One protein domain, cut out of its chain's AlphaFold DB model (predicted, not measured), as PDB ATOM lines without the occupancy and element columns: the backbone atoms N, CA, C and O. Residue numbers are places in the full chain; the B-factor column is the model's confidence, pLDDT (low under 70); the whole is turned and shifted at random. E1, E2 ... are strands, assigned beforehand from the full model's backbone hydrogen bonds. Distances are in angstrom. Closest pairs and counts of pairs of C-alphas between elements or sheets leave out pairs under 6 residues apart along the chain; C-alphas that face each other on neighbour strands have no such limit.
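AT A GLANCE: This is residues 587 to 682 and 732 to 752 of the 752 residues of the protein "Non-specific serine/threonine protein kinase" of Anaeromyxobacter dehalogenans (strain 2CP-C) (UniProt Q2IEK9). Six strands, E1, E2, E5, E6, E7 and E10, ring a small closed barrel, with a two-stranded ribbon at each end of the long axis: the hairpin E3 and E4 at one end, the pair E8 and E9 at the other. The printed part has 117 residues, with ten named strands, E1 to E10 in order along the chain, and no named helix, so its class is all strand. The neighbour strands in the barrel and in both ribbons are antiparallel. The whole is compact, with a radius of gyration of the C-alphas of 14.5 A, yet elongated, spanning 51 by 28 by 22 A.

HOW THE PARTS SIT: Round the barrel run E1, residues 590 to 595, E2, residues 608 to 613, E5, residues 630 to 638, E6, residues 641 to 650, E7, residues 656 to 665, and E10, residues 743 to 751, then back to E1. The hairpin E1 and E2 has N 594 and O 612 within hydrogen-bond range at 2.9 A. E2 and E5 have N 611 and O 631 at 2.9 A. E5, E6 and E7 form a meander, each strand the antiparallel neighbour of the one before, and both its pairs are hairpins; N 636 and O 643 are 3.0 A apart, N 646 and O 661 2.8 A. E6 bends by 64 degrees at residue 647, and E7 by 70 degrees at residue 659. E7 and E10 have N 662 and O 747 within hydrogen-bond range at 2.9 A; E10 and E1, the neighbours at which the ring is closed, have N 591 and O 746 within hydrogen-bond range at 2.8 A. In the hairpin of E3, residues 617 to 619, and E4, residues 622 to 625, N 617 and O 625 are 2.8 A apart. In the pair of E8, residues 677 to 680, and E9, residues 734 to 738, N 735 and O 679 are 2.8 A apart. Residues 599 to 600 pair antiparallel with residues 737 to 738 of E9. E3 and E8 are apart.

IN THESE COORDINATES: E1 begins at C-alpha 590, (-26.960, -26.295, 13.424). E5, E6, E7 and E10 measure 24.7, 25.9, 25.1 and 22.3 A from first to last C-alpha; E1 and E2 measure 15.1 and 16.8 A. E3, E4, E8 and E9 measure 6.6, 9.1, 10.2 and 13.5 A. E10 ends at C-alpha 751, (-14.143, -26.058, 11.876).

THE WHOLE: The two C-alphas farthest apart, those of Gly 621 and Glu 682, are 52.5 A apart. Residues 683 to 731 are cut out, with 8.7 A between C-alphas 682 and 732. The links E1 to E2 and E7 to E8 are long. The mean pLDDT of the printed part is 74.2; among the 30 residues under 70 are 602 to 608, 678 to 682 and 732 to 735.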
ATOM      1  N   LEU A 587     -18.853 -29.570  10.901       78.12
ATOM      2  CA  LEU A 587     -19.061 -28.677   9.759       78.12
ATOM      3  C   LEU A 587     -20.501 -28.758   9.221       78.12
ATOM      4  O   LEU A 587     -21.024 -29.852   9.004       78.12
ATOM      5  N   GLY A 588     -21.129 -27.604   8.987       72.94
ATOM      6  CA  GLY A 588     -22.502 -27.504   8.489       72.94
ATOM      7  C   GLY A 588     -23.598 -27.881   9.494       72.94
ATOM      8  O   GLY A 588     -24.771 -27.876   9.123       72.94
ATOM      9  N   ALA A 589     -23.264 -28.204  10.749       78.38
ATOM     10  CA  ALA A 589     -24.264 -28.458  11.782       78.38
ATOM     11  C   ALA A 589     -24.977 -27.170  12.225       78.38
ATOM     12  O   ALA A 589     -24.408 -26.080  12.180       78.38
ATOM     13  N   HIS A 590     -26.207 -27.330  12.718       81.44
ATOM     14  CA  HIS A 590     -26.960 -26.295  13.424       81.44
ATOM     15  C   HIS A 590     -26.942 -26.611  14.924       81.44
ATOM     16  O   HIS A 590     -27.417 -27.668  15.346       81.44
ATOM     17  N   MET A 591     -26.363 -25.719  15.726       85.44
ATOM     18  CA  MET A 591     -26.180 -25.895  17.168       85.44
ATOM     19  C   MET A 591     -27.110 -24.940  17.921       85.44
ATOM     20  O   MET A 591     -26.980 -23.722  17.796       85.44
ATOM     21  N   LYS A 592     -28.049 -25.471  18.710       82.94
ATOM     22  CA  LYS A 592     -29.041 -24.647  19.421       82.94
ATOM     23  C   LYS A 592     -28.408 -23.914  20.593       82.94
ATOM     24  O   LYS A 592     -27.911 -24.558  21.516       82.94
ATOM     25  N   ALA A 593     -28.457 -22.586  20.560       84.31
ATOM     26  CA  ALA A 593     -27.805 -21.704  21.514       84.31
ATOM     27  C   ALA A 593     -28.788 -20.713  22.162       84.31
ATOM     28  O   ALA A 593     -29.751 -20.270  21.533       84.31
ATOM     29  N   LYS A 594     -28.512 -20.354  23.420       79.69
ATOM     30  CA  LYS A 594     -29.173 -19.279  24.177       79.69
ATOM     31  C   LYS A 594     -28.194 -18.118  24.338       79.69
ATOM     32  O   LYS A 594     -27.054 -18.338  24.751       79.69
ATOM     33  N   LEU A 595     -28.616 -16.899  24.009       79.75
ATOM     34  CA  LEU A 595     -27.807 -15.687  24.168       79.75
ATOM     35  C   LEU A 595     -27.598 -15.376  25.660       79.75
ATOM     36  O   LEU A 595     -28.560 -15.424  26.424       79.75
ATOM     37  N   LEU A 596     -26.377 -15.031  26.082       68.19
ATOM     38  CA  LEU A 596     -26.081 -14.650  27.473       68.19
ATOM     39  C   LEU A 596     -25.907 -13.133  27.660       68.19
ATOM     40  O   LEU A 596     -26.173 -12.616  28.742       68.19
ATOM     41  N   THR A 597     -25.504 -12.406  26.616       70.75
ATOM     42  CA  THR A 597     -25.261 -10.952  26.649       70.75
ATOM     43  C   THR A 597     -26.401 -10.151  26.016       70.75
ATOM     44  O   THR A 597     -26.775 -10.427  24.878       70.75
ATOM     45  N   ASN A 598     -26.895  -9.113  26.700       74.19
ATOM     46  CA  ASN A 598     -27.782  -8.104  26.096       74.19
ATOM     47  C   ASN A 598     -27.004  -7.257  25.066       74.19
ATOM     48  O   ASN A 598     -25.849  -6.914  25.322       74.19
ATOM     49  N   LEU A 599     -27.632  -6.861  23.954       74.12
ATOM     50  CA  LEU A 599     -27.011  -6.062  22.883       74.12
ATOM     51  C   LEU A 599     -27.825  -4.787  22.578       74.12
ATOM     52  O   LEU A 599     -29.048  -4.855  22.468       74.12
ATOM     53  N   ASP A 600     -27.153  -3.645  22.382       74.00
ATOM     54  CA  ASP A 600     -27.741  -2.365  21.933       74.00
ATOM     55  C   ASP A 600     -27.067  -1.916  20.628       74.00
ATOM     56  O   ASP A 600     -25.846  -1.778  20.563       74.00
ATOM     57  N   SER A 601     -27.860  -1.650  19.589       71.31
ATOM     58  CA  SER A 601     -27.381  -1.160  18.282       71.31
ATOM     59  C   SER A 601     -26.456   0.069  18.343       71.31
ATOM     60  O   SER A 601     -25.606   0.240  17.477       71.31
ATOM     61  N   ARG A 602     -26.586   0.921  19.369       62.84
ATOM     62  CA  ARG A 602     -25.810   2.166  19.513       62.84
ATOM     63  C   ARG A 602     -24.396   1.944  20.052       62.84
ATOM     64  O   ARG A 602     -23.580   2.859  19.978       62.84
ATOM     65  N   THR A 603     -24.108   0.770  20.615       58.16
ATOM     66  CA  THR A 603     -22.794   0.416  21.184       58.16
ATOM     67  C   THR A 603     -22.075  -0.682  20.394       58.16
ATOM     68  O   THR A 603     -20.945  -1.042  20.721       58.16
ATOM     69  N   ILE A 604     -22.699  -1.222  19.341       61.41
ATOM     70  CA  ILE A 604     -22.277  -2.475  18.707       61.41
ATOM     71  C   ILE A 604     -21.477  -2.273  17.411       61.41
ATOM     72  O   ILE A 604     -21.900  -2.626  16.315       61.41
ATOM     73  N   GLY A 605     -20.270  -1.717  17.551       53.38
ATOM     74  CA  GLY A 605     -19.299  -1.653  16.449       53.38
ATOM     75  C   GLY A 605     -18.800  -3.045  16.041       53.38
ATOM     76  O   GLY A 605     -18.989  -3.473  14.906       53.38
ATOM     77  N   SER A 606     -18.198  -3.765  16.992       55.31
ATOM     78  CA  SER A 606     -17.746  -5.161  16.844       55.31
ATOM     79  C   SER A 606     -17.584  -5.848  18.209       55.31
ATOM     80  O   SER A 606     -16.597  -6.535  18.469       55.31
ATOM     81  N   GLY A 607     -18.524  -5.602  19.126       59.28
ATOM     82  CA  GLY A 607     -18.402  -6.011  20.529       59.28
ATOM     83  C   GLY A 607     -18.443  -7.534  20.737       59.28
ATOM     84  O   GLY A 607     -19.091  -8.236  19.950       59.28
ATOM     85  N   PRO A 608     -17.794  -8.061  21.794       69.50
ATOM     86  CA  PRO A 608     -17.888  -9.471  22.150       69.50
ATOM     87  C   PRO A 608     -19.330  -9.863  22.494       69.50
ATOM     88  O   PRO A 608     -20.071  -9.098  23.118       69.50
ATOM     89  N   VAL A 609     -19.705 -11.077  22.094       77.19
ATOM     90  CA  VAL A 609     -20.991 -11.718  22.389       77.19
ATOM     91  C   VAL A 609     -20.751 -13.111  22.961       77.19
ATOM     92  O   VAL A 609     -19.921 -13.867  22.450       77.19
ATOM     93  N   GLU A 610     -21.502 -13.450  24.009       81.56
ATOM     94  CA  GLU A 610     -21.486 -14.779  24.622       81.56
ATOM     95  C   GLU A 610     -22.841 -15.466  24.439       81.56
ATOM     96  O   GLU A 610     -23.907 -14.875  24.642       81.56
ATOM     97  N   ALA A 611     -22.796 -16.744  24.081       78.25
ATOM     98  CA  ALA A 611     -23.945 -17.630  24.022       78.25
ATOM     99  C   ALA A 611     -23.587 -18.999  24.617       78.25
ATOM    100  O   ALA A 611     -22.424 -19.298  24.882       78.25
ATOM    101  N   MET A 612     -24.585 -19.848  24.835       83.50
ATOM    102  CA  MET A 612     -24.404 -21.172  25.428       83.50
ATOM    103  C   MET A 612     -25.198 -22.215  24.650       83.50
ATOM    104  O   MET A 612     -26.394 -22.021  24.430       83.50
ATOM    105  N   LEU A 613     -24.564 -23.326  24.261       80.31
ATOM    106  CA  LEU A 613     -25.273 -24.447  23.640       80.31
ATOM    107  C   LEU A 613     -26.262 -25.054  24.639       80.31
ATOM    108  O   LEU A 613     -25.878 -25.430  25.746       80.31
ATOM    109  N   VAL A 614     -27.530 -25.158  24.256       72.31
ATOM    110  CA  VAL A 614     -28.604 -25.684  25.113       72.31
ATOM    111  C   VAL A 614     -28.716 -27.199  24.964       72.31
ATOM    112  O   VAL A 614     -28.775 -27.917  25.954       72.31
ATOM    113  N   VAL A 615     -28.643 -27.690  23.725       73.81
ATOM    114  CA  VAL A 615     -28.757 -29.113  23.374       73.81
ATOM    115  C   VAL A 615     -27.362 -29.662  23.031       73.81
ATOM    116  O   VAL A 615     -26.612 -28.971  22.336       73.81
ATOM    117  N   PRO A 616     -26.978 -30.881  23.468       76.94
ATOM    118  CA  PRO A 616     -25.710 -31.484  23.062       76.94
ATOM    119  C   PRO A 616     -25.709 -31.803  21.560       76.94
ATOM    120  O   PRO A 616     -26.669 -32.356  21.023       76.94
ATOM    121  N   VAL A 617     -24.606 -31.499  20.878       78.06
ATOM    122  CA  VAL A 617     -24.445 -31.774  19.447       78.06
ATOM    123  C   VAL A 617     -23.982 -33.217  19.271       78.06
ATOM    124  O   VAL A 617     -22.846 -33.568  19.607       78.06
ATOM    125  N   LEU A 618     -24.874 -34.061  18.751       74.38
ATOM    126  CA  LEU A 618     -24.608 -35.473  18.485       74.38
ATOM    127  C   LEU A 618     -24.058 -35.675  17.068       74.38
ATOM    128  O   LEU A 618     -24.656 -35.231  16.089       74.38
ATOM    129  N   VAL A 619     -22.959 -36.420  16.942       70.62
ATOM    130  CA  VAL A 619     -22.371 -36.830  15.660       70.62
ATOM    131  C   VAL A 619     -22.317 -38.352  15.626       70.62
ATOM    132  O   VAL A 619     -21.662 -38.980  16.450       70.62
ATOM    133  N   ARG A 620     -23.041 -38.965  14.679       67.56
ATOM    134  CA  ARG A 620     -23.160 -40.435  14.535       67.56
ATOM    135  C   ARG A 620     -23.603 -41.168  15.823       67.56
ATOM    136  O   ARG A 620     -23.282 -42.337  16.001       67.56
ATOM    137  N   GLY A 621     -24.350 -40.486  16.696       57.81
ATOM    138  CA  GLY A 621     -24.841 -41.013  17.977       57.81
ATOM    139  C   GLY A 621     -23.936 -40.744  19.187       57.81
ATOM    140  O   GLY A 621     -24.352 -41.000  20.311       57.81
ATOM    141  N   GLU A 622     -22.738 -40.192  18.989       63.06
ATOM    142  CA  GLU A 622     -21.818 -39.800  20.065       63.06
ATOM    143  C   GLU A 622     -21.925 -38.292  20.348       63.06
ATOM    144  O   GLU A 622     -22.170 -37.503  19.435       63.06
ATOM    145  N   VAL A 623     -21.719 -37.864  21.598       71.00
ATOM    146  CA  VAL A 623     -21.680 -36.433  21.956       71.00
ATOM    147  C   VAL A 623     -20.369 -35.822  21.453       71.00
ATOM    148  O   VAL A 623     -19.307 -36.099  22.008       71.00
ATOM    149  N   ALA A 624     -20.443 -34.983  20.417       76.00
ATOM    150  CA  ALA A 624     -19.295 -34.241  19.893       76.00
ATOM    151  C   ALA A 624     -19.058 -32.945  20.681       76.00
ATOM    152  O   ALA A 624     -17.926 -32.659  21.067       76.00
ATOM    153  N   LEU A 625     -20.136 -32.205  20.974       79.88
ATOM    154  CA  LEU A 625     -20.127 -31.052  21.877       79.88
ATOM    155  C   LEU A 625     -21.214 -31.247  22.946       79.88
ATOM    156  O   LEU A 625     -22.375 -31.458  22.587       79.88
ATOM    157  N   PRO A 626     -20.889 -31.196  24.248       72.00
ATOM    158  CA  PRO A 626     -21.893 -31.286  25.301       72.00
ATOM    159  C   PRO A 626     -22.769 -30.025  25.354       72.00
ATOM    160  O   PRO A 626     -22.366 -28.939  24.922       72.00
ATOM    161  N   ALA A 627     -23.953 -30.154  25.954       67.69
ATOM    162  CA  ALA A 627     -24.718 -28.993  26.393       67.69
ATOM    163  C   ALA A 627     -23.873 -28.134  27.349       67.69
ATOM    164  O   ALA A 627     -22.979 -28.628  28.040       67.69
ATOM    165  N   ARG A 628     -24.172 -26.838  27.378       60.16
ATOM    166  CA  ARG A 628     -23.471 -25.804  28.152       60.16
ATOM    167  C   ARG A 628     -22.008 -25.582  27.765       60.16
ATOM    168  O   ARG A 628     -21.276 -24.918  28.492       60.16
ATOM    169  N   THR A 629     -21.615 -26.051  26.581       79.25
ATOM    170  CA  THR A 629     -20.466 -25.492  25.862       79.25
ATOM    171  C   THR A 629     -20.745 -24.008  25.601       79.25
ATOM    172  O   THR A 629     -21.770 -23.669  25.001       79.25
ATOM    173  N   LEU A 630     -19.872 -23.127  26.086       78.69
ATOM    174  CA  LEU A 630     -19.963 -21.687  25.851       78.69
ATOM    175  C   LEU A 630     -19.470 -21.364  24.441       78.69
ATOM    176  O   LEU A 630     -18.561 -22.018  23.933       78.69
ATOM    177  N   VAL A 631     -20.085 -20.368  23.813       84.75
ATOM    178  CA  VAL A 631     -19.830 -19.948  22.435       84.75
ATOM    179  C   VAL A 631     -19.489 -18.461  22.444       84.75
ATOM    180  O   VAL A 631     -20.303 -17.640  22.868       84.75
ATOM    181  N   TYR A 632     -18.297 -18.119  21.968       83.81
ATOM    182  CA  TYR A 632     -17.764 -16.758  21.965       83.81
ATOM    183  C   TYR A 632     -17.636 -16.232  20.540       83.81
ATOM    184  O   TYR A 632     -17.240 -16.960  19.622       83.81
ATOM    185  N   GLY A 633     -17.970 -14.959  20.352       84.75
ATOM    186  CA  GLY A 633     -17.966 -14.321  19.044       84.75
ATOM    187  C   GLY A 633     -17.941 -12.804  19.104       84.75
ATOM    188  O   GLY A 633     -17.806 -12.206  20.171       84.75
ATOM    189  N   THR A 634     -18.135 -12.191  17.942       80.62
ATOM    190  CA  THR A 634     -18.377 -10.754  17.773       80.62
ATOM    191  C   THR A 634     -19.770 -10.512  17.210       80.62
ATOM    192  O   THR A 634     -20.262 -11.290  16.386       80.62
ATOM    193  N   ALA A 635     -20.384  -9.407  17.611       80.56
ATOM    194  CA  ALA A 635     -21.692  -8.984  17.139       80.56
ATOM    195  C   ALA A 635     -21.618  -7.639  16.401       80.56
ATOM    196  O   ALA A 635     -20.847  -6.756  16.776       80.56
ATOM    197  N   THR A 636     -22.442  -7.495  15.362       79.75
ATOM    198  CA  THR A 636     -22.616  -6.268  14.562       79.75
ATOM    199  C   THR A 636     -24.099  -6.068  14.249       79.75
ATOM    200  O   THR A 636     -24.854  -7.042  14.215       79.75
ATOM    201  N   GLU A 637     -24.543  -4.835  14.012       81.12
ATOM    202  CA  GLU A 637     -25.902  -4.543  13.529       81.12
ATOM    203  C   GLU A 637     -25.866  -4.196  12.036       81.12
ATOM    204  O   GLU A 637     -24.952  -3.517  11.566       81.12
ATOM    205  N   SER A 638     -26.850  -4.674  11.275       76.88
ATOM    206  CA  SER A 638     -27.108  -4.188   9.921       76.88
ATOM    207  C   SER A 638     -28.582  -4.333   9.548       76.88
ATOM    208  O   SER A 638     -29.142  -5.430   9.646       76.88
ATOM    209  N   SER A 639     -29.178  -3.274   8.999       70.81
ATOM    210  CA  SER A 639     -30.516  -3.304   8.386       70.81
ATOM    211  C   SER A 639     -31.638  -3.818   9.309       70.81
ATOM    212  O   SER A 639     -32.629  -4.371   8.832       70.81
ATOM    213  N   GLY A 640     -31.501  -3.640  10.625       70.50
ATOM    214  CA  GLY A 640     -32.476  -4.052  11.635       70.50
ATOM    215  C   GLY A 640     -32.248  -5.438  12.250       70.50
ATOM    216  O   GLY A 640     -33.131  -5.929  12.959       70.50
ATOM    217  N   ARG A 641     -31.102  -6.087  11.992       81.12
ATOM    218  CA  ARG A 641     -30.741  -7.399  12.563       81.12
ATOM    219  C   ARG A 641     -29.331  -7.391  13.151       81.12
ATOM    220  O   ARG A 641     -28.415  -6.775  12.614       81.12
ATOM    221  N   PHE A 642     -29.162  -8.145  14.232       81.81
ATOM    222  CA  PHE A 642     -27.883  -8.389  14.890       81.81
ATOM    223  C   PHE A 642     -27.188  -9.604  14.270       81.81
ATOM    224  O   PHE A 642     -27.567 -10.744  14.543       81.81
ATOM    225  N   ASN A 643     -26.164  -9.387  13.448       84.00
ATOM    226  CA  ASN A 643     -25.327 -10.464  12.927       84.00
ATOM    227  C   ASN A 643     -24.331 -10.889  14.011       84.00
ATOM    228  O   ASN A 643     -23.417 -10.134  14.349       84.00
ATOM    229  N   LEU A 644     -24.503 -12.097  14.548       87.50
ATOM    230  CA  LEU A 644     -23.573 -12.689  15.508       87.50
ATOM    231  C   LEU A 644     -22.691 -13.702  14.775       87.50
ATOM    232  O   LEU A 644     -23.219 -14.647  14.178       87.50
ATOM    233  N   ARG A 645     -21.368 -13.520  14.833       86.31
ATOM    234  CA  ARG A 645     -20.396 -14.475  14.292       86.31
ATOM    235  C   ARG A 645     -19.512 -15.012  15.405       86.31
ATOM    236  O   ARG A 645     -18.833 -14.252  16.089       86.31
ATOM    237  N   PHE A 646     -19.533 -16.323  15.574       87.81
ATOM    238  CA  PHE A 646     -18.827 -17.052  16.613       87.81
ATOM    239  C   PHE A 646     -17.529 -17.640  16.073       87.81
ATOM    240  O   PHE A 646     -17.482 -18.108  14.936       87.81
ATOM    241  N   THR A 647     -16.484 -17.594  16.898       86.88
ATOM    242  CA  THR A 647     -15.128 -18.024  16.531       86.88
ATOM    243  C   THR A 647     -14.529 -19.046  17.495       86.88
ATOM    244  O   THR A 647     -13.586 -19.750  17.137       86.88
ATOM    245  N   ARG A 648     -15.058 -19.158  18.724       84.81
ATOM    246  CA  ARG A 648     -14.568 -20.112  19.735       84.81
ATOM    247  C   ARG A 648     -15.690 -20.789  20.503       84.81
ATOM    248  O   ARG A 648     -16.725 -20.188  20.783       84.81
ATOM    249  N   LEU A 649     -15.435 -22.031  20.888       86.31
ATOM    250  CA  LEU A 649     -16.239 -22.844  21.792       86.31
ATOM    251  C   LEU A 649     -15.394 -23.209  23.015       86.31
ATOM    252  O   LEU A 649     -14.206 -23.490  22.871       86.31
ATOM    253  N   ARG A 650     -16.002 -23.261  24.200       78.94
ATOM    254  CA  ARG A 650     -15.371 -23.766  25.428       78.94
ATOM    255  C   ARG A 650     -16.257 -24.803  26.092       78.94
ATOM    256  O   ARG A 650     -17.384 -24.506  26.485       78.94
ATOM    257  N   LEU A 651     -15.751 -26.025  26.197       78.69
ATOM    258  CA  LEU A 651     -16.456 -27.149  26.798       78.69
ATOM    259  C   LEU A 651     -16.481 -27.021  28.338       78.69
ATOM    260  O   LEU A 651     -15.609 -26.372  28.917       78.69
ATOM    261  N   PRO A 652     -17.417 -27.697  29.033       66.94
ATOM    262  CA  PRO A 652     -17.463 -27.752  30.500       66.94
ATOM    263  C   PRO A 652     -16.241 -28.399  31.184       66.94
ATOM    264  O   PRO A 652     -16.161 -28.380  32.410       66.94
ATOM    265  N   ASP A 653     -15.313 -28.984  30.420       68.31
ATOM    266  CA  ASP A 653     -14.014 -29.492  30.886       68.31
ATOM    267  C   ASP A 653     -12.848 -28.511  30.622       68.31
ATOM    268  O   ASP A 653     -11.684 -28.900  30.697       68.31
ATOM    269  N   ASP A 654     -13.162 -27.238  30.344       65.75
ATOM    270  CA  ASP A 654     -12.238 -26.152  29.976       65.75
ATOM    271  C   ASP A 654     -11.443 -26.382  28.668       65.75
ATOM    272  O   ASP A 654     -10.544 -25.603  28.350       65.75
ATOM    273  N   THR A 655     -11.807 -27.379  27.848       75.19
ATOM    274  CA  THR A 655     -11.276 -27.507  26.477       75.19
ATOM    275  C   THR A 655     -11.810 -26.373  25.597       75.19
ATOM    276  O   THR A 655     -13.022 -26.270  25.401       75.19
ATOM    277  N   GLU A 656     -10.928 -25.562  25.012       78.75
ATOM    278  CA  GLU A 656     -11.290 -24.567  23.992       78.75
ATOM    279  C   GLU A 656     -11.071 -25.128  22.573       78.75
ATOM    280  O   GLU A 656     -10.098 -25.841  22.321       78.75
ATOM    281  N   LEU A 657     -11.993 -24.827  21.653       79.25
ATOM    282  CA  LEU A 657     -11.969 -25.215  20.237       79.25
ATOM    283  C   LEU A 657     -12.250 -23.982  19.366       79.25
ATOM    284  O   LEU A 657     -13.151 -23.201  19.682       79.25
ATOM    285  N   GLU A 658     -11.533 -23.821  18.254       81.69
ATOM    286  CA  GLU A 658     -11.785 -22.741  17.290       81.69
ATOM    287  C   GLU A 658     -12.659 -23.230  16.123       81.69
ATOM    288  O   GLU A 658     -12.574 -24.377  15.681       81.69
ATOM    289  N   PHE A 659     -13.540 -22.358  15.634       86.94
ATOM    290  CA  PHE A 659     -14.450 -22.632  14.520       86.94
ATOM    291  C   PHE A 659     -14.848 -21.317  13.834       86.94
ATOM    292  O   PHE A 659     -14.459 -20.245  14.284       86.94
ATOM    293  N   GLU A 660     -15.638 -21.368  12.767       83.56
ATOM    294  CA  GLU A 660     -16.411 -20.206  12.312       83.56
ATOM    295  C   GLU A 660     -17.883 -20.604  12.285       83.56
ATOM    296  O   GLU A 660     -18.240 -21.639  11.716       83.56
ATOM    297  N   GLY A 661     -18.748 -19.794  12.889       85.56
ATOM    298  CA  GLY A 661     -20.185 -20.025  12.853       85.56
ATOM    299  C   GLY A 661     -21.011 -18.750  12.891       85.56
ATOM    300  O   GLY A 661     -20.579 -17.719  13.401       85.56
ATOM    301  N   LEU A 662     -22.226 -18.831  12.361       87.62
ATOM    302  CA  LEU A 662     -23.125 -17.700  12.154       87.62
ATOM    303  C   LEU A 662     -24.463 -17.950  12.857       87.62
ATOM    304  O   LEU A 662     -25.033 -19.035  12.730       87.62
ATOM    305  N   ALA A 663     -24.990 -16.957  13.576       85.94
ATOM    306  CA  ALA A 663     -26.348 -17.039  14.111       85.94
ATOM    307  C   ALA A 663     -27.393 -16.960  12.989       85.94
ATOM    308  O   ALA A 663     -27.424 -15.993  12.223       85.94
ATOM    309  N   LEU A 664     -28.288 -17.944  12.960       82.94
ATOM    310  CA  LEU A 664     -29.527 -17.943  12.192       82.94
ATOM    311  C   LEU A 664     -30.706 -17.815  13.163       82.94
ATOM    312  O   LEU A 664     -30.766 -18.528  14.171       82.94
ATOM    313  N   ALA A 665     -31.653 -16.923  12.873       77.12
ATOM    314  CA  ALA A 665     -32.868 -16.817  13.680       77.12
ATOM    315  C   ALA A 665     -33.749 -18.061  13.489       77.12
ATOM    316  O   ALA A 665     -33.951 -18.524  12.366       77.12
ATOM    317  N   ARG A 666     -34.300 -18.584  14.590       71.69
ATOM    318  CA  ARG A 666     -35.069 -19.838  14.598       71.69
ATOM    319  C   ARG A 666     -36.359 -19.764  13.771       71.69
ATOM    320  O   ARG A 666     -36.771 -20.778  13.213       71.69
ATOM    321  N   ASP A 667     -36.967 -18.583  13.686       65.06
ATOM    322  CA  ASP A 667     -38.328 -18.411  13.162       65.06
ATOM    323  C   ASP A 667     -38.377 -18.161  11.647       65.06
ATOM    324  O   ASP A 667     -39.350 -18.529  10.993       65.06
ATOM    325  N   ASP A 668     -37.332 -17.549  11.072       70.75
ATOM    326  CA  ASP A 668     -37.241 -17.275   9.629       70.75
ATOM    327  C   ASP A 668     -36.007 -17.875   8.936       70.75
ATOM    328  O   ASP A 668     -35.870 -17.746   7.719       70.75
ATOM    329  N   GLY A 669     -35.119 -18.533   9.689       66.62
ATOM    330  CA  GLY A 669     -33.914 -19.201   9.188       66.62
ATOM    331  C   GLY A 669     -32.839 -18.265   8.628       66.62
ATOM    332  O   GLY A 669     -31.833 -18.748   8.108       66.62
ATOM    333  N   LYS A 670     -33.026 -16.939   8.690       75.19
ATOM    334  CA  LYS A 670     -32.117 -15.977   8.052       75.19
ATOM    335  C   LYS A 670     -30.935 -15.621   8.962       75.19
ATOM    336  O   LYS A 670     -31.087 -15.636  10.188       75.19
ATOM    337  N   PRO A 671     -29.787 -15.227   8.375       74.75
ATOM    338  CA  PRO A 671     -28.666 -14.641   9.098       74.75
ATOM    339  C   PRO A 671     -29.061 -13.501  10.038       74.75
ATOM    340  O   PRO A 671     -29.900 -12.653   9.713       74.75
ATOM    341  N   GLY A 672     -28.418 -13.491  11.202       77.12
ATOM    342  CA  GLY A 672     -28.621 -12.502  12.249       77.12
ATOM    343  C   GLY A 672     -29.976 -12.615  12.947       77.12
ATOM    344  O   GLY A 672     -30.927 -13.213  12.441       77.12
ATOM    345  N   LEU A 673     -30.071 -12.025  14.133       81.31
ATOM    346  CA  LEU A 673     -31.253 -12.079  14.990       81.31
ATOM    347  C   LEU A 673     -32.045 -10.772  14.886       81.31
ATOM    348  O   LEU A 673     -31.464  -9.686  14.888       81.31
ATOM    349  N   ALA A 674     -33.369 -10.871  14.774       76.38
ATOM    350  CA  ALA A 674     -34.243  -9.702  14.802       76.38
ATOM    351  C   ALA A 674     -34.222  -9.056  16.196       76.38
ATOM    352  O   ALA A 674     -34.185  -9.758  17.205       76.38
ATOM    353  N   ALA A 675     -34.243  -7.724  16.254       72.12
ATOM    354  CA  ALA A 675     -34.293  -6.999  17.520       72.12
ATOM    355  C   ALA A 675     -35.579  -7.318  18.301       72.12
ATOM    356  O   ALA A 675     -36.673  -7.287  17.738       72.12
ATOM    357  N   ALA A 676     -35.452  -7.566  19.606       67.50
ATOM    358  CA  ALA A 676     -36.588  -7.833  20.486       67.50
ATOM    359  C   ALA A 676     -37.442  -6.574  20.707       67.50
ATOM    360  O   ALA A 676     -38.667  -6.653  20.796       67.50
ATOM    361  N   ARG A 677     -36.798  -5.401  20.804       70.62
ATOM    362  CA  ARG A 677     -37.452  -4.106  21.056       70.62
ATOM    363  C   ARG A 677     -36.778  -2.968  20.287       70.62
ATOM    364  O   ARG A 677     -35.566  -2.978  20.076       70.62
ATOM    365  N   ARG A 678     -37.573  -1.957  19.918       67.81
ATOM    366  CA  ARG A 678     -37.134  -0.668  19.357       67.81
ATOM    367  C   ARG A 678     -37.494   0.444  20.339       67.81
ATOM    368  O   ARG A 678     -38.619   0.475  20.826       67.81
ATOM    369  N   ILE A 679     -36.553   1.341  20.619       68.19
ATOM    370  CA  ILE A 679     -36.725   2.493  21.514       68.19
ATOM    371  C   ILE A 679     -36.388   3.759  20.727       68.19
ATOM    372  O   ILE A 679     -35.337   3.826  20.094       68.19
ATOM    373  N   GLU A 680     -37.258   4.763  20.764       51.22
ATOM    374  CA  GLU A 680     -37.023   6.063  20.122       51.22
ATOM    375  C   GLU A 680     -36.426   7.059  21.130       51.22
ATOM    376  O   GLU A 680     -36.846   7.102  22.287       51.22
ATOM    377  N   GLY A 681     -35.430   7.845  20.708       53.19
ATOM    378  CA  GLY A 681     -34.781   8.851  21.556       53.19
ATOM    379  C   GLY A 681     -33.392   9.260  21.057       53.19
ATOM    380  O   GLY A 681     -32.704   8.476  20.404       53.19
ATOM    381  N   GLU A 682     -32.962  10.489  21.373       38.47
ATOM    382  CA  GLU A 682     -31.591  10.936  21.077       38.47
ATOM    383  C   GLU A 682     -30.551  10.017  21.747       38.47
ATOM    384  O   GLU A 682     -30.737   9.524  22.864       38.47
ATOM    385  N   SER A 732     -28.998   6.633  13.089       45.75
ATOM    386  CA  SER A 732     -30.263   6.307  13.779       45.75
ATOM    387  C   SER A 732     -30.747   7.193  14.951       45.75
ATOM    388  O   SER A 732     -30.100   7.341  15.981       45.75
ATOM    389  N   THR A 733     -31.994   7.674  14.861       52.03
ATOM    390  CA  THR A 733     -32.763   8.270  15.981       52.03
ATOM    391  C   THR A 733     -33.478   7.234  16.866       52.03
ATOM    392  O   THR A 733     -34.292   7.592  17.720       52.03
ATOM    393  N   TYR A 734     -33.205   5.944  16.660       56.78
ATOM    394  CA  TYR A 734     -33.772   4.841  17.431       56.78
ATOM    395  C   TYR A 734     -32.707   3.801  17.796       56.78
ATOM    396  O   TYR A 734     -31.815   3.491  17.006       56.78
ATOM    397  N   ALA A 735     -32.840   3.224  18.985       66.75
ATOM    398  CA  ALA A 735     -32.077   2.069  19.427       66.75
ATOM    399  C   ALA A 735     -32.859   0.783  19.140       66.75
ATOM    400  O   ALA A 735     -34.067   0.711  19.372       66.75
ATOM    401  N   LEU A 736     -32.162  -0.246  18.680       73.12
ATOM    402  CA  LEU A 736     -32.618  -1.628  18.695       73.12
ATOM    403  C   LEU A 736     -31.931  -2.360  19.847       73.12
ATOM    404  O   LEU A 736     -30.727  -2.198  20.048       73.12
ATOM    405  N   LEU A 737     -32.699  -3.164  20.581       75.56
ATOM    406  CA  LEU A 737     -32.204  -4.024  21.653       75.56
ATOM    407  C   LEU A 737     -32.429  -5.498  21.312       75.56
ATOM    408  O   LEU A 737     -33.491  -5.870  20.803       75.56
ATOM    409  N   LEU A 738     -31.453  -6.335  21.657       73.94
ATOM    410  CA  LEU A 738     -31.614  -7.781  21.743       73.94
ATOM    411  C   LEU A 738     -31.366  -8.219  23.186       73.94
ATOM    412  O   LEU A 738     -30.265  -8.055  23.715       73.94
ATOM    413  N   ASP A 739     -32.406  -8.754  23.815       73.06
ATOM    414  CA  ASP A 739     -32.346  -9.214  25.197       73.06
ATOM    415  C   ASP A 739     -31.607 -10.563  25.292       73.06
ATOM    416  O   ASP A 739     -31.722 -11.432  24.423       73.06
ATOM    417  N   SER A 740     -30.848 -10.755  26.370       72.44
ATOM    418  CA  SER A 740     -30.304 -12.064  26.741       72.44
ATOM    419  C   SER A 740     -31.431 -13.077  26.974       72.44
ATOM    420  O   SER A 740     -32.567 -12.735  27.299       72.44
ATOM    421  N   GLY A 741     -31.128 -14.355  26.764       61.16
ATOM    422  CA  GLY A 741     -32.099 -15.445  26.798       61.16
ATOM    423  C   GLY A 741     -32.737 -15.793  25.449       61.16
ATOM    424  O   GLY A 741     -33.337 -16.862  25.353       61.16
ATOM    425  N   VAL A 742     -32.561 -14.970  24.406       76.94
ATOM    426  CA  VAL A 742     -33.012 -15.284  23.036       76.94
ATOM    427  C   VAL A 742     -32.385 -16.591  22.534       76.94
ATOM    428  O   VAL A 742     -31.181 -16.820  22.675       76.94
ATOM    429  N   MET A 743     -33.223 -17.438  21.932       79.31
ATOM    430  CA  MET A 743     -32.878 -18.763  21.410       79.31
ATOM    431  C   MET A 743     -32.652 -18.721  19.897       79.31
ATOM    432  O   MET A 743     -33.485 -18.199  19.159       79.31
ATOM    433  N   PHE A 744     -31.560 -19.317  19.422       83.94
ATOM    434  CA  PHE A 744     -31.195 -19.324  18.003       83.94
ATOM    435  C   PHE A 744     -30.378 -20.566  17.615       83.94
ATOM    436  O   PHE A 744     -29.990 -21.366  18.467       83.94
ATOM    437  N   ASP A 745     -30.124 -20.737  16.318       86.38
ATOM    438  CA  ASP A 745     -29.291 -21.812  15.780       86.38
ATOM    439  C   ASP A 745     -27.961 -21.234  15.268       86.38
ATOM    440  O   ASP A 745     -27.949 -20.367  14.396       86.38
ATOM    441  N   VAL A 746     -26.828 -21.712  15.791       87.19
ATOM    442  CA  VAL A 746     -25.494 -21.416  15.242       87.19
ATOM    443  C   VAL A 746     -25.205 -22.404  14.119       87.19
ATOM    444  O   VAL A 746     -25.064 -23.599  14.375       87.19
ATOM    445  N   TRP A 747     -25.097 -21.917  12.886       86.12
ATOM    446  CA  TRP A 747     -24.651 -22.714  11.746       86.12
ATOM    447  C   TRP A 747     -23.122 -22.697  11.647       86.12
ATOM    448  O   TRP A 747     -22.521 -21.625  11.695       86.12
ATOM    449  N   VAL A 748     -22.489 -23.867  11.531       84.50
ATOM    450  CA  VAL A 748     -21.022 -24.012  11.463       84.50
ATOM    451  C   VAL A 748     -20.528 -23.819  10.022       84.50
ATOM    452  O   VAL A 748     -20.643 -24.727   9.198       84.50
ATOM    453  N   GLU A 749     -19.938 -22.655   9.738       79.38
ATOM    454  CA  GLU A 749     -19.323 -22.301   8.449       79.38
ATOM    455  C   GLU A 749     -17.987 -23.029   8.229       79.38
ATOM    456  O   GLU A 749     -17.716 -23.513   7.127       79.38
ATOM    457  N   ARG A 750     -17.152 -23.116   9.277       74.31
ATOM    458  CA  ARG A 750     -15.873 -23.848   9.297       74.31
ATOM    459  C   ARG A 750     -15.607 -24.467  10.667       74.31
ATOM    460  O   ARG A 750     -16.114 -24.002  11.681       74.31
ATOM    461  N   ALA A 751     -14.755 -25.483  10.683       71.88
ATOM    462  CA  ALA A 751     -14.143 -26.058  11.876       71.88
ATOM    463  C   ALA A 751     -12.652 -26.285  11.586       71.88
ATOM    464  O   ALA A 751     -12.307 -26.558  10.430       71.88
ATOM    465  N   PHE A 752     -11.804 -26.149  12.606       55.78
ATOM    466  CA  PHE A 752     -10.345 -26.233  12.502       55.78
ATOM    467  C   PHE A 752      -9.783 -27.428  13.290       55.78
ATOM    468  O   PHE A 752     -10.433 -27.838  14.280       55.78
TER     469      PHE A 752